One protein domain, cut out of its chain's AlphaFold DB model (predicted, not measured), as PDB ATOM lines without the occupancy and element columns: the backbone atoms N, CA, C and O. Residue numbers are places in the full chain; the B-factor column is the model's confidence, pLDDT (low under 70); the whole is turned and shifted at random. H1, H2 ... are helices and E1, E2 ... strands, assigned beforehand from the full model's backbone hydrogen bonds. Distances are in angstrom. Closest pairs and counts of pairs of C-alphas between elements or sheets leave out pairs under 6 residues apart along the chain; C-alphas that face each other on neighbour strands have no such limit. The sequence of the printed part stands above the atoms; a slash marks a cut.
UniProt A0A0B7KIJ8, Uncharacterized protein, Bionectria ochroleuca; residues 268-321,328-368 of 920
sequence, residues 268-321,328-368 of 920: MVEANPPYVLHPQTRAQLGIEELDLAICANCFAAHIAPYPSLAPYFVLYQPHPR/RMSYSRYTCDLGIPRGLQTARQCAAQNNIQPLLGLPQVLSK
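AT A GLANCE: This is residues 268 to 321 and 328 to 368 of the 920 residues of an uncharacterized protein of Bionectria ochroleuca (UniProt A0A0B7KIJ8). A tiny two-stranded ribbon, E1 beside E2, lies near the middle, with H1 beyond one end of E1, H2 beyond the other, and H3, H4 and H5 on the side of E1 away from E2. The stretches ending at Arg 321 and beginning at Arg 328 reach toward one end of the long axis, H3 toward the other. The 95 printed residues include E1, H1, H2, E2, H3, H4 and H5 in that order, an antiparallel sheet and a mostly helix class, with under half of the residues in named elements. The whole is compact, with a radius of gyration of the C-alphas of 12.7 A, yet elongated, spanning 42 by 26 by 25 A.

IN THESE COORDINATES: E1 is residues 275 to 277, its first C-alpha at (311.689, 595.825, 435.907). H1 is residues 279 to 285 and H2 residues 296 to 302, each 10.0 A long. E2 is residues 313 to 315. H3, residues 341 to 353, is 18.2 A long. H4 is residues 357 to 360 and H5 residues 362 to 366, ending at C-alpha (295.518, 591.097, 436.687).

HOW THE PARTS SIT: E1 and E2 are antiparallel at 136 degrees, with N 276 and O 314 at 2.9 A. Residues 275 to 276 also pair antiparallel with residues 293 to 294. The closest C-alphas of E1 and H2 are those of Tyr 275 and Ala 296, 6.5 A. H2 and H3 only just touch, with 3 pairs of C-alphas within 8 A, the closest His 302 and Ala 347 at 6.9 A, and H3 does so with residues 344 to 348 alone. H3 touches H4, closest C-alphas Thr 346 and Leu 359, 5.8 A. H3 and H5 are close but not clearly touching, with the C-alphas of Gly 343 and Leu 362 closest at 7.0 A. H1 touches no helix. Every O i to N i+4 pair is within hydrogen-bond range in H1, H2, H3 and H5; H4 is too short for one.

THE WHOLE: The C-alphas of Arg 328 and Gln 353 are farthest apart, 42.6 A. Residues 322 to 327 are not printed, and C-alphas 321 and 328 are 8.3 A apart across the cut. Of the links that are printed whole, none is long. The pLDDT is under 70 at residues 268 to 271, 289, 319 to 321 and 328 to 333.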
ATOM      1  N   MET A 268     308.543 594.631 423.452       57.09
ATOM      2  CA  MET A 268     309.422 593.471 423.508       57.09
ATOM      3  C   MET A 268     310.327 593.536 424.735       57.09
ATOM      4  O   MET A 268     311.111 594.478 424.890       57.09
ATOM      5  N   VAL A 269     310.272 592.480 425.535       66.38
ATOM      6  CA  VAL A 269     311.104 592.313 426.726       66.38
ATOM      7  C   VAL A 269     312.605 592.372 426.399       66.38
ATOM      8  O   VAL A 269     313.374 592.985 427.128       66.38
ATOM      9  N   GLU A 270     313.045 591.785 425.284       63.25
ATOM     10  CA  GLU A 270     314.473 591.746 424.918       63.25
ATOM     11  C   GLU A 270     315.041 593.126 424.540       63.25
ATOM     12  O   GLU A 270     316.220 593.403 424.757       63.25
ATOM     13  N   ALA A 271     314.206 594.001 423.975       62.59
ATOM     14  CA  ALA A 271     314.633 595.299 423.459       62.59
ATOM     15  C   ALA A 271     314.577 596.404 424.525       62.59
ATOM     16  O   ALA A 271     315.379 597.337 424.512       62.59
ATOM     17  N   ASN A 272     313.628 596.294 425.454       72.12
ATOM     18  CA  ASN A 272     313.498 597.181 426.599       72.12
ATOM     19  C   ASN A 272     313.118 596.341 427.822       72.12
ATOM     20  O   ASN A 272     311.931 596.191 428.098       72.12
ATOM     21  N   PRO A 273     314.089 595.736 428.519       82.25
ATOM     22  CA  PRO A 273     313.775 594.845 429.623       82.25
ATOM     23  C   PRO A 273     312.961 595.578 430.698       82.25
ATOM     24  O   PRO A 273     313.380 596.643 431.166       82.25
ATOM     25  N   PRO A 274     311.789 595.047 431.095       89.88
ATOM     26  CA  PRO A 274     311.040 595.605 432.204       89.88
ATOM     27  C   PRO A 274     311.788 595.396 433.516       89.88
ATOM     28  O   PRO A 274     312.643 594.523 433.648       89.88
ATOM     29  N   TYR A 275     311.412 596.164 434.525       93.56
ATOM     30  CA  TYR A 275     311.689 595.825 435.907       93.56
ATOM     31  C   TYR A 275     310.653 594.805 436.371       93.56
ATOM     32  O   TYR A 275     309.453 595.074 436.317       93.56
ATOM     33  N   VAL A 276     311.124 593.650 436.823       93.81
ATOM     34  CA  VAL A 276     310.308 592.567 437.386       93.81
ATOM     35  C   VAL A 276     310.658 592.367 438.852       93.81
ATOM     36  O   VAL A 276     311.683 592.867 439.324       93.81
ATOM     37  N   LEU A 277     309.829 591.630 439.588       92.38
ATOM     38  CA  LEU A 277     310.143 591.277 440.971       92.38
ATOM     39  C   LEU A 277     311.440 590.460 441.059       92.38
ATOM     40  O   LEU A 277     311.701 589.574 440.245       92.38
ATOM     41  N   HIS A 278     312.234 590.731 442.093       93.44
ATOM     42  CA  HIS A 278     313.461 590.004 442.383       93.44
ATOM     43  C   HIS A 278     313.155 588.495 442.503       93.44
ATOM     44  O   HIS A 278     312.182 588.129 443.174       93.44
ATOM     45  N   PRO A 279     313.975 587.589 441.930       89.06
ATOM     46  CA  PRO A 279     313.678 586.153 441.892       89.06
ATOM     47  C   PRO A 279     313.359 585.533 443.257       89.06
ATOM     48  O   PRO A 279     312.463 584.702 443.369       89.06
ATOM     49  N   GLN A 280     314.049 585.980 444.312       91.00
ATOM     50  CA  GLN A 280     313.783 585.543 445.690       91.00
ATOM     51  C   GLN A 280     312.377 585.933 446.170       91.00
ATOM     52  O   GLN A 280     311.703 585.124 446.799       91.00
ATOM     53  N   THR A 281     311.922 587.147 445.852       88.12
ATOM     54  CA  THR A 281     310.576 587.623 446.192       88.12
ATOM     55  C   THR A 281     309.518 586.844 445.417       88.12
ATOM     56  O   THR A 281     308.530 586.420 446.008       88.12
ATOM     57  N   ARG A 282     309.748 586.577 444.124       88.25
ATOM     58  CA  ARG A 282     308.846 585.747 443.306       88.25
ATOM     59  C   ARG A 282     308.695 584.338 443.874       88.25
ATOM     60  O   ARG A 282     307.577 583.884 444.097       88.25
ATOM     61  N   ALA A 283     309.817 583.687 444.189       87.38
ATOM     62  CA  ALA A 283     309.834 582.334 444.741       87.38
ATOM     63  C   ALA A 283     309.104 582.235 446.090       87.38
ATOM     64  O   ALA A 283     308.433 581.243 446.351       87.38
ATOM     65  N   GLN A 284     309.198 583.266 446.936       86.31
ATOM     66  CA  GLN A 284     308.471 583.318 448.211       86.31
ATOM     67  C   GLN A 284     306.951 583.419 448.038       86.31
ATOM     68  O   GLN A 284     306.213 582.998 448.925       86.31
ATOM     69  N   LEU A 285     306.486 583.986 446.924       82.12
ATOM     70  CA  LEU A 285     305.077 584.312 446.698       82.12
ATOM     71  C   LEU A 285     304.386 583.386 445.694       82.12
ATOM     72  O   LEU A 285     303.167 583.455 445.564       82.12
ATOM     73  N   GLY A 286     305.140 582.539 444.989       83.94
ATOM     74  CA  GLY A 286     304.604 581.698 443.918       83.94
ATOM     75  C   GLY A 286     304.090 582.509 442.726       83.94
ATOM     76  O   GLY A 286     303.096 582.126 442.123       83.94
ATOM     77  N   ILE A 287     304.730 583.645 442.435       80.38
ATOM     78  CA  ILE A 287     304.414 584.509 441.288       80.38
ATOM     79  C   ILE A 287     305.333 584.114 440.128       80.38
ATOM     80  O   ILE A 287     306.537 583.924 440.345       80.38
ATOM     81  N   GLU A 288     304.792 583.983 438.917       79.81
ATOM     82  CA  GLU A 288     305.583 583.686 437.725       79.81
ATOM     83  C   GLU A 288     306.445 584.893 437.309       79.81
ATOM     84  O   GLU A 288     306.370 586.000 437.846       79.81
ATOM     85  N   GLU A 289     307.370 584.667 436.382       68.25
ATOM     86  CA  GLU A 289     308.467 585.589 436.086       68.25
ATOM     87  C   GLU A 289     308.014 586.975 435.585       68.25
ATOM     88  O   GLU A 289     308.672 587.969 435.915       68.25
ATOM     89  N   LEU A 290     306.897 587.041 434.853       71.88
ATOM     90  CA  LEU A 290     306.391 588.239 434.172       71.88
ATOM     91  C   LEU A 290     305.027 588.727 434.682       71.88
ATOM     92  O   LEU A 290     304.484 589.660 434.100       71.88
ATOM     93  N   ASP A 291     304.498 588.175 435.776       81.81
ATOM     94  CA  ASP A 291     303.167 588.578 436.262       81.81
ATOM     95  C   ASP A 291     303.123 590.017 436.812       81.81
ATOM     96  O   ASP A 291     302.043 590.563 437.042       81.81
ATOM     97  N   LEU A 292     304.294 590.614 437.082       89.12
ATOM     98  CA  LEU A 292     304.442 592.034 437.395       89.12
ATOM     99  C   LEU A 292     305.633 592.628 436.633       89.12
ATOM    100  O   LEU A 292     306.789 592.437 437.025       89.12
ATOM    101  N   ALA A 293     305.349 593.393 435.583       91.31
ATOM    102  CA  ALA A 293     306.318 594.047 434.722       91.31
ATOM    103  C   ALA A 293     306.133 595.574 434.722       91.31
ATOM    104  O   ALA A 293     305.084 596.131 434.393       91.31
ATOM    105  N   ILE A 294     307.203 596.296 435.054       92.25
ATOM    106  CA  ILE A 294     307.203 597.757 435.137       92.25
ATOM    107  C   ILE A 294     308.190 598.312 434.113       92.25
ATOM    108  O   ILE A 294     309.380 598.015 434.159       92.25
ATOM    109  N   CYS A 295     307.739 599.161 433.186       89.75
ATOM    110  CA  CYS A 295     308.668 599.795 432.249       89.75
ATOM    111  C   CYS A 295     309.660 600.712 432.984       89.75
ATOM    112  O   CYS A 295     309.329 601.298 434.017       89.75
ATOM    113  N   ALA A 296     310.856 600.894 432.417       88.31
ATOM    114  CA  ALA A 296     311.919 601.689 433.033       88.31
ATOM    115  C   ALA A 296     311.475 603.103 433.455       88.31
ATOM    116  O   ALA A 296     311.846 603.567 434.531       88.31
ATOM    117  N   ASN A 297     310.616 603.758 432.664       86.69
ATOM    118  CA  ASN A 297     310.095 605.094 432.978       86.69
ATOM    119  C   ASN A 297     309.190 605.076 434.213       86.69
ATOM    120  O   ASN A 297     309.374 605.872 435.132       86.69
ATOM    121  N   CYS A 298     308.230 604.148 434.249       90.94
ATOM    122  CA  CYS A 298     307.320 603.997 435.380       90.94
ATOM    123  C   CYS A 298     308.081 603.545 436.645       90.94
ATOM    124  O   CYS A 298     307.792 604.037 437.734       90.94
ATOM    125  N   PHE A 299     309.111 602.700 436.514       94.25
ATOM    126  CA  PHE A 299     309.990 602.335 437.627       94.25
ATOM    127  C   PHE A 299     310.744 603.557 438.166       94.25
ATOM    128  O   PHE A 299     310.656 603.856 439.355       94.25
ATOM    129  N   ALA A 300     311.429 604.306 437.296       92.56
ATOM    130  CA  ALA A 300     312.196 605.489 437.681       92.56
ATOM    131  C   ALA A 300     311.324 606.585 438.320       92.56
ATOM    132  O   ALA A 300     311.772 607.266 439.240       92.56
ATOM    133  N   ALA A 301     310.083 606.748 437.853       90.44
ATOM    134  CA  ALA A 301     309.169 607.774 438.345       90.44
ATOM    135  C   ALA A 301     308.427 607.379 439.633       90.44
ATOM    136  O   ALA A 301     308.154 608.247 440.462       90.44
ATOM    137  N   HIS A 302     308.066 606.101 439.799       92.62
ATOM    138  CA  HIS A 302     307.107 605.681 440.831       92.62
ATOM    139  C   HIS A 302     307.645 604.670 441.842       92.62
ATOM    140  O   HIS A 302     307.035 604.516 442.895       92.62
ATOM    141  N   ILE A 303     308.766 604.004 441.561       95.94
ATOM    142  CA  ILE A 303     309.336 602.975 442.443       95.94
ATOM    143  C   ILE A 303     310.734 603.372 442.921       95.94
ATOM    144  O   ILE A 303     310.975 603.413 444.125       95.94
ATOM    145  N   ALA A 304     311.636 603.728 442.004       96.12
ATOM    146  CA  ALA A 304     313.023 604.087 442.303       96.12
ATOM    147  C   ALA A 304     313.197 605.196 443.366       96.12
ATOM    148  O   ALA A 304     314.129 605.085 444.165       96.12
ATOM    149  N   PRO A 305     312.327 606.230 443.455       96.44
ATOM    150  CA  PRO A 305     312.431 607.255 444.497       96.44
ATOM    151  C   PRO A 305     312.179 606.739 445.922       96.44
ATOM    152  O   PRO A 305     312.426 607.475 446.875       96.44
ATOM    153  N   TYR A 306     311.686 605.505 446.079       96.25
ATOM    154  CA  TYR A 306     311.347 604.887 447.359       96.25
ATOM    155  C   TYR A 306     312.322 603.735 447.668       96.25
ATOM    156  O   TYR A 306     312.126 602.615 447.186       96.25
ATOM    157  N   PRO A 307     313.356 603.958 448.508       95.25
ATOM    158  CA  PRO A 307     314.386 602.955 448.812       95.25
ATOM    159  C   PRO A 307     313.859 601.664 449.447       95.25
ATOM    160  O   PRO A 307     314.540 600.648 449.438       95.25
ATOM    161  N   SER A 308     312.654 601.699 450.013       94.00
ATOM    162  CA  SER A 308     311.965 600.535 450.565       94.00
ATOM    163  C   SER A 308     311.295 599.655 449.518       94.00
ATOM    164  O   SER A 308     311.050 598.488 449.799       94.00
ATOM    165  N   LEU A 309     310.980 600.188 448.335       95.94
ATOM    166  CA  LEU A 309     310.313 599.455 447.258       95.94
ATOM    167  C   LEU A 309     311.304 599.021 446.179       95.94
ATOM    168  O   LEU A 309     311.236 597.891 445.710       95.94
ATOM    169  N   ALA A 310     312.243 599.896 445.808       96.88
ATOM    170  CA  ALA A 310     313.184 599.651 444.715       96.88
ATOM    171  C   ALA A 310     313.954 598.311 444.798       96.88
ATOM    172  O   ALA A 310     314.052 597.652 443.766       96.88
ATOM    173  N   PRO A 311     314.434 597.841 445.972       96.69
ATOM    174  CA  PRO A 311     315.177 596.580 446.078       96.69
ATOM    175  C   PRO A 311     314.367 595.322 445.740       96.69
ATOM    176  O   PRO A 311     314.952 594.272 445.492       96.69
ATOM    177  N   TYR A 312     313.032 595.410 445.728       95.94
ATOM    178  CA  TYR A 312     312.171 594.295 445.327       95.94
ATOM    179  C   TYR A 312     312.142 594.078 443.819       95.94
ATOM    180  O   TYR A 312     311.568 593.088 443.377       95.94
ATOM    181  N   PHE A 313     312.739 594.974 443.035       95.94
ATOM    182  CA  PHE A 313     312.724 594.909 441.586       95.94
ATOM    183  C   PHE A 313     314.129 594.782 441.023       95.94
ATOM    184  O   PHE A 313     315.082 595.391 441.507       95.94
ATOM    185  N   VAL A 314     314.236 594.024 439.941       95.12
ATOM    186  CA  VAL A 314     315.448 593.900 439.138       95.12
ATOM    187  C   VAL A 314     315.103 594.123 437.682       95.12
ATOM    188  O   VAL A 314     313.988 593.840 437.247       95.12
ATOM    189  N   LEU A 315     316.070 594.625 436.923       93.06
ATOM    190  CA  LEU A 315     315.941 594.651 435.477       93.06
ATOM    191  C   LEU A 315     315.865 593.205 434.983       93.06
ATOM    192  O   LEU A 315     316.742 592.398 435.301       93.06
ATOM    193  N   TYR A 316     314.815 592.884 434.238       87.94
ATOM    194  CA  TYR A 316     314.627 591.561 433.675       87.94
ATOM    195  C   TYR A 316     315.812 591.213 432.777       87.94
ATOM    196  O   TYR A 316     316.171 591.961 431.866       87.94
ATOM    197  N   GLN A 317     316.424 590.068 433.044       82.69
ATOM    198  CA  GLN A 317     317.451 589.507 432.186       82.69
ATOM    199  C   GLN A 317     316.828 588.309 431.481       82.69
ATOM    200  O   GLN A 317     316.526 587.328 432.161       82.69
ATOM    201  N   PRO A 318     316.604 588.370 430.155       70.12
ATOM    202  CA  PRO A 318     316.064 587.231 429.433       70.12
ATOM    203  C   PRO A 318     316.940 586.013 429.694       70.12
ATOM    204  O   PRO A 318     318.159 586.069 429.515       70.12
ATOM    205  N   HIS A 319     316.322 584.924 430.155       67.62
ATOM    206  CA  HIS A 319     317.047 583.681 430.353       67.62
ATOM    207  C   HIS A 319     317.710 583.269 429.028       67.62
ATOM    208  O   HIS A 319     317.028 583.254 427.994       67.62
ATOM    209  N   PRO A 320     319.026 582.969 429.023       59.75
ATOM    210  CA  PRO A 320     319.697 582.473 427.830       59.75
ATOM    211  C   PRO A 320     318.978 581.195 427.400       59.75
ATOM    212  O   PRO A 320     318.938 580.217 428.148       59.75
ATOM    213  N   ARG A 321     318.314 581.243 426.242       58.47
ATOM    214  CA  ARG A 321     317.458 580.139 425.801       58.47
ATOM    215  C   ARG A 321     318.279 578.908 425.466       58.47
ATOM    216  O   ARG A 321     319.428 579.014 425.037       58.47
ATOM    217  N   ARG A 328     313.360 581.431 418.247       48.66
ATOM    218  CA  ARG A 328     314.637 582.174 418.287       48.66
ATOM    219  C   ARG A 328     314.532 583.532 419.004       48.66
ATOM    220  O   ARG A 328     315.532 584.001 419.530       48.66
ATOM    221  N   MET A 329     313.337 584.114 419.123       49.03
ATOM    222  CA  MET A 329     313.030 585.298 419.944       49.03
ATOM    223  C   MET A 329     311.744 585.031 420.738       49.03
ATOM    224  O   MET A 329     310.848 584.358 420.240       49.03
ATOM    225  N   SER A 330     311.689 585.482 421.990       52.34
ATOM    226  CA  SER A 330     310.473 585.453 422.801       52.34
ATOM    227  C   SER A 330     309.844 586.778 422.471       52.34
ATOM    228  O   SER A 330     310.390 587.837 422.787       52.34
ATOM    229  N   TYR A 331     308.735 586.715 421.757       58.62
ATOM    230  CA  TYR A 331     307.929 587.875 421.443       58.62
ATOM    231  C   TYR A 331     307.040 588.243 422.620       58.62
ATOM    232  O   TYR A 331     306.137 589.058 422.432       58.62
ATOM    233  N   SER A 332     307.336 587.713 423.819       60.97
ATOM    234  CA  SER A 332     306.723 588.124 425.067       60.97
ATOM    235  C   SER A 332     306.777 589.638 425.121       60.97
ATOM    236  O   SER A 332     307.827 590.276 425.272       60.97
ATOM    237  N   ARG A 333     305.602 590.208 424.889       64.69
ATOM    238  CA  ARG A 333     305.348 591.608 425.110       64.69
ATOM    239  C   ARG A 333     304.987 591.738 426.568       64.69
ATOM    240  O   ARG A 333     304.220 590.936 427.089       64.69
ATOM    241  N   TYR A 334     305.519 592.762 427.204       73.38
ATOM    242  CA  TYR A 334     304.990 593.193 428.481       73.38
ATOM    243  C   TYR A 334     304.239 594.501 428.271       73.38
ATOM    244  O   TYR A 334     304.696 595.404 427.558       73.38
ATOM    245  N   THR A 335     303.069 594.601 428.880       78.25
ATOM    246  CA  THR A 335     302.453 595.884 429.193       78.25
ATOM    247  C   THR A 335     303.029 596.349 430.526       78.25
ATOM    248  O   THR A 335     303.477 595.560 431.352       78.25
ATOM    249  N   CYS A 336     303.144 597.661 430.713       87.62
ATOM    250  CA  CYS A 336     303.581 598.171 432.005       87.62
ATOM    251  C   CYS A 336     302.390 598.148 432.964       87.62
ATOM    252  O   CYS A 336     301.457 598.919 432.753       87.62
ATOM    253  N   ASP A 337     302.462 597.392 434.056       90.06
ATOM    254  CA  ASP A 337     301.344 597.274 435.006       90.06
ATOM    255  C   ASP A 337     301.064 598.579 435.753       90.06
ATOM    256  O   ASP A 337     299.921 598.921 436.045       90.06
ATOM    257  N   LEU A 338     302.102 599.394 435.982       90.62
ATOM    258  CA  LEU A 338     301.938 600.770 436.481       90.62
ATOM    259  C   LEU A 338     301.374 601.736 435.434       90.62
ATOM    260  O   LEU A 338     301.153 602.910 435.712       90.62
ATOM    261  N   GLY A 339     301.193 601.258 434.213       85.25
ATOM    262  CA  GLY A 339     300.520 601.970 433.153       85.25
ATOM    263  C   GLY A 339     299.002 601.991 433.304       85.25
ATOM    264  O   GLY A 339     298.343 602.883 432.775       85.25
ATOM    265  N   ILE A 340     298.463 601.029 434.050       88.38
ATOM    266  CA  ILE A 340     297.049 600.930 434.383       88.38
ATOM    267  C   ILE A 340     296.791 601.790 435.637       88.38
ATOM    268  O   ILE A 340     297.587 601.729 436.585       88.38
ATOM    269  N   PRO A 341     295.691 602.573 435.709       88.88
ATOM    270  CA  PRO A 341     295.392 603.428 436.859       88.88
ATOM    271  C   PRO A 341     295.466 602.703 438.208       88.88
ATOM    272  O   PRO A 341     296.065 603.230 439.148       88.88
ATOM    273  N   ARG A 342     294.942 601.471 438.300       89.94
ATOM    274  CA  ARG A 342     295.019 600.673 439.530       89.94
ATOM    275  C   ARG A 342     296.439 600.273 439.897       89.94
ATOM    276  O   ARG A 342     296.783 600.339 441.076       89.94
ATOM    277  N   GLY A 343     297.273 599.893 438.931       91.00
ATOM    278  CA  GLY A 343     298.672 599.566 439.202       91.00
ATOM    279  C   GLY A 343     299.426 600.772 439.758       91.00
ATOM    280  O   GLY A 343     300.073 600.680 440.802       91.00
ATOM    281  N   LEU A 344     299.247 601.944 439.144       90.50
ATOM    282  CA  LEU A 344     299.859 603.186 439.622       90.50
ATOM    283  C   LEU A 344     299.331 603.619 440.994       90.50
ATOM    284  O   LEU A 344     300.105 604.025 441.864       90.50
ATOM    285  N   GLN A 345     298.026 603.509 441.232       89.81
ATOM    286  CA  GLN A 345     297.460 603.793 442.545       89.81
ATOM    287  C   GLN A 345     297.997 602.834 443.612       89.81
ATOM    288  O   GLN A 345     298.355 603.273 444.706       89.81
ATOM    289  N   THR A 346     298.115 601.549 443.280       92.31
ATOM    290  CA  THR A 346     298.685 600.530 444.166       92.31
ATOM    291  C   THR A 346     300.140 600.861 444.496       92.31
ATOM    292  O   THR A 346     300.520 600.832 445.665       92.31
ATOM    293  N   ALA A 347     300.943 601.283 443.515       92.81
ATOM    294  CA  ALA A 347     302.309 601.755 443.752       92.81
ATOM    295  C   ALA A 347     302.357 602.997 444.660       92.81
ATOM    296  O   ALA A 347     303.157 603.041 445.595       92.81
ATOM    297  N   ARG A 348     301.465 603.980 444.460       91.88
ATOM    298  CA  ARG A 348     301.348 605.159 445.343       91.88
ATOM    299  C   ARG A 348     300.969 604.767 446.773       91.88
ATOM    300  O   ARG A 348     301.525 605.318 447.720       91.88
ATOM    301  N   GLN A 349     300.064 603.804 446.941       93.31
ATOM    302  CA  GLN A 349     299.710 603.266 448.252       93.31
ATOM    303  C   GLN A 349     300.914 602.583 448.910       93.31
ATOM    304  O   GLN A 349     301.185 602.835 450.084       93.31
ATOM    305  N   CYS A 350     301.660 601.770 448.159       94.81
ATOM    306  CA  CYS A 350     302.869 601.115 448.656       94.81
ATOM    307  C   CYS A 350     303.910 602.133 449.122       94.81
ATOM    308  O   CYS A 350     304.500 601.974 450.188       94.81
ATOM    309  N   ALA A 351     304.094 603.201 448.345       93.62
ATOM    310  CA  ALA A 351     304.991 604.298 448.672       93.62
ATOM    311  C   ALA A 351     304.562 605.031 449.952       93.62
ATOM    312  O   ALA A 351     305.382 605.249 450.839       93.62
ATOM    313  N   ALA A 352     303.274 605.362 450.080       94.00
ATOM    314  CA  ALA A 352     302.736 606.039 451.259       94.00
ATOM    315  C   ALA A 352     302.811 605.174 452.531       94.00
ATOM    316  O   ALA A 352     303.058 605.689 453.618       94.00
ATOM    317  N   GLN A 353     302.604 603.861 452.399       95.94
ATOM    318  CA  GLN A 353     302.607 602.906 453.513       95.94
ATOM    319  C   GLN A 353     303.986 602.305 453.794       95.94
ATOM    320  O   GLN A 353     304.133 601.556 454.759       95.94
ATOM    321  N   ASN A 354     304.983 602.600 452.955       94.50
ATOM    322  CA  ASN A 354     306.293 601.960 452.988       94.50
ATOM    323  C   ASN A 354     306.196 600.417 452.970       94.50
ATOM    324  O   ASN A 354     306.905 599.729 453.705       94.50
ATOM    325  N   ASN A 355     305.268 599.877 452.171       94.69
ATOM    326  CA  ASN A 355     304.886 598.465 452.175       94.69
ATOM    327  C   ASN A 355     304.630 597.962 450.745       94.69
ATOM    328  O   ASN A 355     303.731 598.460 450.083       94.69
ATOM    329  N   ILE A 356     305.379 596.953 450.292       94.38
ATOM    330  CA  ILE A 356     305.269 596.352 448.947       94.38
ATOM    331  C   ILE A 356     304.015 595.467 448.777       94.38
ATOM    332  O   ILE A 356     303.596 595.204 447.654       94.38
ATOM    333  N   GLN A 357     303.400 595.005 449.873       94.31
ATOM    334  CA  GLN A 357     302.348 593.976 449.850       94.31
ATOM    335  C   GLN A 357     301.162 594.278 448.915       94.31
ATOM    336  O   GLN A 357     300.758 593.367 448.195       94.31
ATOM    337  N   PRO A 358     300.619 595.512 448.836       93.94
ATOM    338  CA  PRO A 358     299.550 595.806 447.883       93.94
ATOM    339  C   PRO A 358     299.953 595.531 446.428       93.94
ATOM    340  O   PRO A 358     299.156 594.993 445.663       93.94
ATOM    341  N   LEU A 359     301.200 595.842 446.054       92.56
ATOM    342  CA  LEU A 359     301.713 595.630 444.701       92.56
ATOM    343  C   LEU A 359     301.948 594.144 444.399       92.56
ATOM    344  O   LEU A 359     301.746 593.718 443.270       92.56
ATOM    345  N   LEU A 360     302.286 593.341 445.411       90.81
ATOM    346  CA  LEU A 360     302.403 591.882 445.280       90.81
ATOM    347  C   LEU A 360     301.051 591.184 445.066       90.81
ATOM    348  O   LEU A 360     301.004 590.098 444.497       90.81
ATOM    349  N   GLY A 361     299.951 591.804 445.502       90.56
ATOM    350  CA  GLY A 361     298.595 591.324 445.228       90.56
ATOM    351  C   GLY A 361     298.078 591.688 443.832       90.56
ATOM    352  O   GLY A 361     297.093 591.103 443.385       90.56
ATOM    353  N   LEU A 362     298.724 592.633 443.136       90.25
ATOM    354  CA  LEU A 362     298.287 593.108 441.821       90.25
ATOM    355  C   LEU A 362     298.297 591.997 440.752       90.25
ATOM    356  O   LEU A 362     297.263 591.847 440.105       90.25
ATOM    357  N   PRO A 363     299.344 591.156 440.618       89.12
ATOM    358  CA  PRO A 363     299.344 589.988 439.732       89.12
ATOM    359  C   PRO A 363     298.098 589.107 439.818       89.12
ATOM    360  O   PRO A 363     297.531 588.720 438.806       89.12
ATOM    361  N   GLN A 364     297.622 588.829 441.036       87.38
ATOM    362  CA  GLN A 364     296.441 587.988 441.267       87.38
ATOM    363  C   GLN A 364     295.137 588.664 440.838       87.38
ATOM    364  O   GLN A 364     294.118 587.999 440.664       87.38
ATOM    365  N   VAL A 365     295.134 589.995 440.760       87.75
ATOM    366  CA  VAL A 365     294.022 590.771 440.214       87.75
ATOM    367  C   VAL A 365     294.118 590.771 438.693       87.75
ATOM    368  O   VAL A 365     293.131 590.444 438.047       87.75
ATOM    369  N   LEU A 366     295.294 591.066 438.134       85.31
ATOM    370  CA  LEU A 366     295.518 591.097 436.687       85.31
ATOM    371  C   LEU A 366     295.236 589.734 436.041       85.31
ATOM    372  O   LEU A 366     294.491 589.667 435.078       85.31
ATOM    373  N   SER A 367     295.700 588.630 436.628       83.88
ATOM    374  CA  SER A 367     295.473 587.283 436.080       83.88
ATOM    375  C   SER A 367     294.010 586.827 436.095       83.88
ATOM    376  O   SER A 367     293.645 585.902 435.370       83.88
ATOM    377  N   LYS A 368     293.145 587.472 436.891       86.75
ATOM    378  CA  LYS A 368     291.694 587.210 436.885       86.75
ATOM    379  C   LYS A 368     290.968 587.923 435.753       86.75
ATOM    380  O   LYS A 368     289.846 587.534 435.431       86.75
TER     381      LYS A 368